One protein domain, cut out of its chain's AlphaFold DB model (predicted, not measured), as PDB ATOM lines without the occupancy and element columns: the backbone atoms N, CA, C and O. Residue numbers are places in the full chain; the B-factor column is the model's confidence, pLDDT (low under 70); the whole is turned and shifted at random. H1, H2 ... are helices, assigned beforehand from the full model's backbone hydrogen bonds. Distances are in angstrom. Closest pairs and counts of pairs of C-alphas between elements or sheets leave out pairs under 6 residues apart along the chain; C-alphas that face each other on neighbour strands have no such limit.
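This is residues 49 to 99 of the 100 residues of an uncharacterized protein of Aneurinibacillus soli (UniProt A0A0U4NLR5). This is a lopsided V: a short helix, H1, leads through a tight turn into one long, straight helix, H2, and residues 70 to 99, of which 70 to 97 belong to H2, stick out alone and make most of the length. The printed part has 51 residues, with H1 then H2 and no named strand; the class is all helix. It is extended, with a radius of gyration of the C-alphas of 18.3 A and spans of 57 by 21 by 7 A.

Start with H1, residues 49 to 58, and pass the tight link of 4 residues to H2, residues 63 to 97. The two are close but not clearly touching; their closest C-alphas, of Phe 56 and Val 65, are 7.4 A apart. They run opposite ways at a tilt of 36 degrees, only just steep. In both helices every O i to N i+4 pair is within hydrogen-bond range.

Find C-alpha 49 at (208.972, 256.934, 320.313); from there H1 runs 14.3 A to C-alpha 58. H2 starts at C-alpha 63, (208.673, 238.350, 331.375), and runs 51.4 A to C-alpha 97, (235.879, 249.611, 289.279).

The two C-alphas farthest apart, of Ser 61 and Thr 99, are 57.5 A apart. The printed part has no cut. Its mean pLDDT is 72.3, with 17 residues under 70, among them 94 to 99.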
ATOM      1  N   ASP A  49     207.807 257.455 319.589       71.94
ATOM      2  CA  ASP A  49     208.972 256.934 320.313       71.94
ATOM      3  C   ASP A  49     208.818 257.121 321.836       71.94
ATOM      4  O   ASP A  49     209.137 256.221 322.618       71.94
ATOM      5  N   GLU A  50     208.234 258.240 322.277       73.06
ATOM      6  CA  GLU A  50     207.963 258.515 323.692       73.06
ATOM      7  C   GLU A  50     206.892 257.584 324.267       73.06
ATOM      8  O   GLU A  50     207.058 257.047 325.366       73.06
ATOM      9  N   GLN A  51     205.803 257.362 323.528       67.31
ATOM     10  CA  GLN A  51     204.717 256.475 323.947       67.31
ATOM     11  C   GLN A  51     205.181 255.023 324.018       67.31
ATOM     12  O   GLN A  51     204.832 254.297 324.951       67.31
ATOM     13  N   GLN A  52     206.003 254.604 323.059       72.94
ATOM     14  CA  GLN A  52     206.597 253.279 323.039       72.94
ATOM     15  C   GLN A  52     207.559 253.100 324.220       72.94
ATOM     16  O   GLN A  52     207.499 252.085 324.920       72.94
ATOM     17  N   ALA A  53     208.407 254.096 324.493       76.56
ATOM     18  CA  ALA A  53     209.318 254.082 325.633       76.56
ATOM     19  C   ALA A  53     208.573 254.055 326.975       76.56
ATOM     20  O   ALA A  53     209.013 253.378 327.908       76.56
ATOM     21  N   GLN A  54     207.454 254.773 327.086       74.62
ATOM     22  CA  GLN A  54     206.619 254.754 328.285       74.62
ATOM     23  C   GLN A  54     205.933 253.398 328.463       74.62
ATOM     24  O   GLN A  54     206.058 252.795 329.523       74.62
ATOM     25  N   TRP A  55     205.336 252.843 327.405       77.62
ATOM     26  CA  TRP A  55     204.722 251.514 327.447       77.62
ATOM     27  C   TRP A  55     205.722 250.433 327.875       77.62
ATOM     28  O   TRP A  55     205.414 249.579 328.708       77.62
ATOM     29  N   PHE A  56     206.952 250.493 327.364       76.50
ATOM     30  CA  PHE A  56     208.013 249.578 327.771       76.50
ATOM     31  C   PHE A  56     208.464 249.751 329.222       76.50
ATOM     32  O   PHE A  56     208.965 248.781 329.791       76.50
ATOM     33  N   ARG A  57     208.350 250.950 329.802       79.88
ATOM     34  CA  ARG A  57     208.623 251.191 331.227       79.88
ATOM     35  C   ARG A  57     207.494 250.649 332.095       79.88
ATOM     36  O   ARG A  57     207.765 249.912 333.037       79.88
ATOM     37  N   ASP A  58     206.253 250.930 331.718       75.19
ATOM     38  CA  ASP A  58     205.065 250.529 332.475       75.19
ATOM     39  C   ASP A  58     204.891 249.001 332.533       75.19
ATOM     40  O   ASP A  58     204.337 248.472 333.492       75.19
ATOM     41  N   ASN A  59     205.390 248.280 331.521       72.88
ATOM     42  CA  ASN A  59     205.225 246.830 331.383       72.88
ATOM     43  C   ASN A  59     206.532 246.034 331.584       72.88
ATOM     44  O   ASN A  59     206.593 244.856 331.232       72.88
ATOM     45  N   ASP A  60     207.591 246.642 332.135       76.44
ATOM     46  CA  ASP A  60     208.915 246.000 332.257       76.44
ATOM     47  C   ASP A  60     208.955 244.819 333.242       76.44
ATOM     48  O   ASP A  60     209.858 243.983 333.197       76.44
ATOM     49  N   SER A  61     207.962 244.721 334.126       76.19
ATOM     50  CA  SER A  61     207.807 243.606 335.063       76.19
ATOM     51  C   SER A  61     207.324 242.312 334.397       76.19
ATOM     52  O   SER A  61     207.449 241.245 334.996       76.19
ATOM     53  N   LEU A  62     206.794 242.380 333.167       74.00
ATOM     54  CA  LEU A  62     206.285 241.219 332.439       74.00
ATOM     55  C   LEU A  62     207.432 240.461 331.739       74.00
ATOM     56  O   LEU A  62     208.125 241.045 330.896       74.00
ATOM     57  N   PRO A  63     207.625 239.155 332.010       72.50
ATOM     58  CA  PRO A  63     208.673 238.350 331.375       72.50
ATOM     59  C   PRO A  63     208.623 238.374 329.840       72.50
ATOM     60  O   PRO A  63     209.660 238.426 329.176       72.50
ATOM     61  N   GLU A  64     207.425 238.395 329.258       67.12
ATOM     62  CA  GLU A  64     207.197 238.443 327.813       67.12
ATOM     63  C   GLU A  64     207.711 239.753 327.202       67.12
ATOM     64  O   GLU A  64     208.300 239.754 326.117       67.12
ATOM     65  N   VAL A  65     207.556 240.872 327.917       69.81
ATOM     66  CA  VAL A  65     208.048 242.190 327.490       69.81
ATOM     67  C   VAL A  65     209.570 242.247 327.577       69.81
ATOM     68  O   VAL A  65     210.223 242.763 326.666       69.81
ATOM     69  N   GLN A  66     210.167 241.640 328.604       72.75
ATOM     70  CA  GLN A  66     211.623 241.513 328.706       72.75
ATOM     71  C   GLN A  66     212.208 240.646 327.579       72.75
ATOM     72  O   GLN A  66     213.249 240.984 327.006       72.75
ATOM     73  N   MET A  67     211.537 239.548 327.213       69.81
ATOM     74  CA  MET A  67     211.922 238.722 326.063       69.81
ATOM     75  C   MET A  67     211.826 239.499 324.748       69.81
ATOM     76  O   MET A  67     212.759 239.447 323.941       69.81
ATOM     77  N   LEU A  68     210.751 240.269 324.557       72.38
ATOM     78  CA  LEU A  68     210.564 241.123 323.386       72.38
ATOM     79  C   LEU A  68     211.673 242.179 323.271       72.38
ATOM     80  O   LEU A  68     212.271 242.308 322.204       72.38
ATOM     81  N   LYS A  69     212.022 242.870 324.366       71.25
ATOM     82  CA  LYS A  69     213.143 243.830 324.398       71.25
ATOM     83  C   LYS A  69     214.461 243.177 323.988       71.25
ATOM     84  O   LYS A  69     215.184 243.711 323.150       71.25
ATOM     85  N   ARG A  70     214.772 241.993 324.530       71.31
ATOM     86  CA  ARG A  70     215.998 241.248 324.183       71.31
ATOM     87  C   ARG A  70     216.033 240.851 322.708       71.31
ATOM     88  O   ARG A  70     217.076 240.986 322.069       71.31
ATOM     89  N   ALA A  71     214.914 240.367 322.170       68.50
ATOM     90  CA  ALA A  71     214.796 240.019 320.757       68.50
ATOM     91  C   ALA A  71     214.966 241.254 319.864       68.50
ATOM     92  O   ALA A  71     215.695 241.201 318.872       68.50
ATOM     93  N   TRP A  72     214.370 242.380 320.258       69.50
ATOM     94  CA  TRP A  72     214.472 243.636 319.529       69.50
ATOM     95  C   TRP A  72     215.907 244.166 319.493       69.50
ATOM     96  O   TRP A  72     216.430 244.418 318.411       69.50
ATOM     97  N   VAL A  73     216.598 244.219 320.636       72.94
ATOM     98  CA  VAL A  73     218.015 244.623 320.707       72.94
ATOM     99  C   VAL A  73     218.889 243.748 319.803       72.94
ATOM    100  O   VAL A  73     219.719 244.264 319.053       72.94
ATOM    101  N   ARG A  74     218.679 242.423 319.812       67.94
ATOM    102  CA  ARG A  74     219.411 241.494 318.933       67.94
ATOM    103  C   ARG A  74     219.134 241.758 317.454       67.94
ATOM    104  O   ARG A  74     220.074 241.751 316.660       67.94
ATOM    105  N   ALA A  75     217.880 242.004 317.084       64.00
ATOM    106  CA  ALA A  75     217.496 242.305 315.708       64.00
ATOM    107  C   ALA A  75     218.110 243.629 315.223       64.00
ATOM    108  O   ALA A  75     218.652 243.692 314.118       64.00
ATOM    109  N   THR A  76     218.090 244.671 316.056       72.75
ATOM    110  CA  THR A  76     218.698 245.973 315.746       72.75
ATOM    111  C   THR A  76     220.209 245.846 315.568       72.75
ATOM    112  O   THR A  76     220.756 246.339 314.582       72.75
ATOM    113  N   TRP A  77     220.879 245.102 316.453       68.25
ATOM    114  CA  TRP A  77     222.310 244.814 316.346       68.25
ATOM    115  C   TRP A  77     222.670 244.051 315.067       68.25
ATOM    116  O   TRP A  77     223.612 244.413 314.361       68.25
ATOM    117  N   TYR A  78     221.895 243.016 314.734       69.00
ATOM    118  CA  TYR A  78     222.087 242.241 313.511       69.00
ATOM    119  C   TYR A  78     221.940 243.111 312.256       69.00
ATOM    120  O   TYR A  78     222.799 243.085 311.373       69.00
ATOM    121  N   ASN A  79     220.896 243.941 312.198       69.38
ATOM    122  CA  ASN A  79     220.683 244.871 311.091       69.38
ATOM    123  C   ASN A  79     221.800 245.915 310.987       69.38
ATOM    124  O   ASN A  79     222.246 246.220 309.881       69.38
ATOM    125  N   HIS A  80     222.288 246.430 312.115       73.19
ATOM    126  CA  HIS A  80     223.402 247.372 312.143       73.19
ATOM    127  C   HIS A  80     224.687 246.752 311.576       73.19
ATOM    128  O   HIS A  80     225.269 247.299 310.640       73.19
ATOM    129  N   LYS A  81     225.072 245.557 312.049       74.00
ATOM    130  CA  LYS A  81     226.221 244.812 311.507       74.00
ATOM    131  C   LYS A  81     226.099 244.568 310.007       74.00
ATOM    132  O   LYS A  81     227.048 244.780 309.258       74.00
ATOM    133  N   ARG A  82     224.915 244.159 309.552       75.19
ATOM    134  CA  ARG A  82     224.657 243.886 308.136       75.19
ATOM    135  C   ARG A  82     224.780 245.147 307.267       75.19
ATOM    136  O   ARG A  82     225.234 245.049 306.131       75.19
ATOM    137  N   ARG A  83     224.411 246.324 307.790       76.38
ATOM    138  CA  ARG A  83     224.601 247.615 307.103       76.38
ATOM    139  C   ARG A  83     226.075 247.984 306.963       76.38
ATOM    140  O   ARG A  83     226.451 248.429 305.885       76.38
ATOM    141  N   ILE A  84     226.883 247.773 308.002       81.25
ATOM    142  CA  ILE A  84     228.334 248.027 307.962       81.25
ATOM    143  C   ILE A  84     228.996 247.152 306.896       81.25
ATOM    144  O   ILE A  84     229.620 247.680 305.985       81.25
ATOM    145  N   ILE A  85     228.756 245.838 306.941       78.00
ATOM    146  CA  ILE A  85     229.323 244.882 305.973       78.00
ATOM    147  C   ILE A  85     228.927 245.254 304.538       78.00
ATOM    148  O   ILE A  85     229.743 245.200 303.619       78.00
ATOM    149  N   ARG A  86     227.669 245.667 304.326       81.75
ATOM    150  CA  ARG A  86     227.214 246.135 303.012       81.75
ATOM    151  C   ARG A  86     227.938 247.412 302.579       81.75
ATOM    152  O   ARG A  86     228.340 247.498 301.429       81.75
ATOM    153  N   ALA A  87     228.110 248.384 303.473       76.62
ATOM    154  CA  ALA A  87     228.813 249.627 303.161       76.62
ATOM    155  C   ALA A  87     230.292 249.382 302.809       76.62
ATOM    156  O   ALA A  87     230.796 249.970 301.856       76.62
ATOM    157  N   GLU A  88     230.963 248.476 303.524       79.81
ATOM    158  CA  GLU A  88     232.337 248.054 303.220       79.81
ATOM    159  C   GLU A  88     232.438 247.379 301.848       79.81
ATOM    160  O   GLU A  88     233.362 247.665 301.086       79.81
ATOM    161  N   TYR A  89     231.473 246.520 301.502       78.94
ATOM    162  CA  TYR A  89     231.414 245.889 300.183       78.94
ATOM    163  C   TYR A  89     231.274 246.921 299.055       78.94
ATOM    164  O   TYR A  89     232.050 246.885 298.104       78.94
ATOM    165  N   GLU A  90     230.336 247.868 299.166       81.06
ATOM    166  CA  GLU A  90     230.137 248.912 298.145       81.06
ATOM    167  C   GLU A  90     231.375 249.815 298.002       81.06
ATOM    168  O   GLU A  90     231.775 250.159 296.888       81.06
ATOM    169  N   LEU A  91     232.032 250.154 299.116       77.38
ATOM    170  CA  LEU A  91     233.248 250.970 299.108       77.38
ATOM    171  C   LEU A  91     234.421 250.256 298.419       77.38
ATOM    172  O   LEU A  91     235.195 250.880 297.695       77.38
ATOM    173  N   ASN A  92     234.555 248.946 298.627       76.25
ATOM    174  CA  ASN A  92     235.601 248.147 297.990       76.25
ATOM    175  C   ASN A  92     235.287 247.842 296.520       76.25
ATOM    176  O   ASN A  92     236.202 247.822 295.697       76.25
ATOM    177  N   LYS A  93     234.009 247.680 296.169       76.44
ATOM    178  CA  LYS A  93     233.559 247.542 294.782       76.44
ATOM    179  C   LYS A  93     233.900 248.787 293.956       76.44
ATOM    180  O   LYS A  93     234.507 248.656 292.898       76.44
ATOM    181  N   GLY A  94     233.613 249.984 294.475       67.06
ATOM    182  CA  GLY A  94     233.941 251.240 293.789       67.06
ATOM    183  C   GLY A  94     235.443 251.440 293.542       67.06
ATOM    184  O   GLY A  94     235.822 252.001 292.520       67.06
ATOM    185  N   LYS A  95     236.311 250.932 294.429       67.12
ATOM    186  CA  LYS A  95     237.776 250.968 294.246       67.12
ATOM    187  C   LYS A  95     238.275 249.999 293.172       67.12
ATOM    188  O   LYS A  95     239.237 250.304 292.474       67.12
ATOM    189  N   LEU A  96     237.646 248.832 293.046       58.62
ATOM    190  CA  LEU A  96     237.972 247.860 292.000       58.62
ATOM    191  C   LEU A  96     237.538 248.357 290.617       58.62
ATOM    192  O   LEU A  96     238.271 248.171 289.655       58.62
ATOM    193  N   GLU A  97     236.393 249.036 290.531       60.38
ATOM    194  CA  GLU A  97     235.879 249.611 289.279       60.38
ATOM    195  C   GLU A  97     236.625 250.891 288.850       60.38
ATOM    196  O   GLU A  97     236.673 251.181 287.661       60.38
ATOM    197  N   SER A  98     237.253 251.635 289.773       57.94
ATOM    198  CA  SER A  98     238.037 252.844 289.450       57.94
ATOM    199  C   SER A  98     239.505 252.585 289.086       57.94
ATOM    200  O   SER A  98     240.236 253.535 288.817       57.94
ATOM    201  N   THR A  99     239.968 251.335 289.178       56.09
ATOM    202  CA  THR A  99     241.370 250.938 288.926       56.09
ATOM    203  C   THR A  99     241.541 250.271 287.548       56.09
ATOM    204  O   THR A  99     242.644 249.850 287.205       56.09
TER     205      THR A  99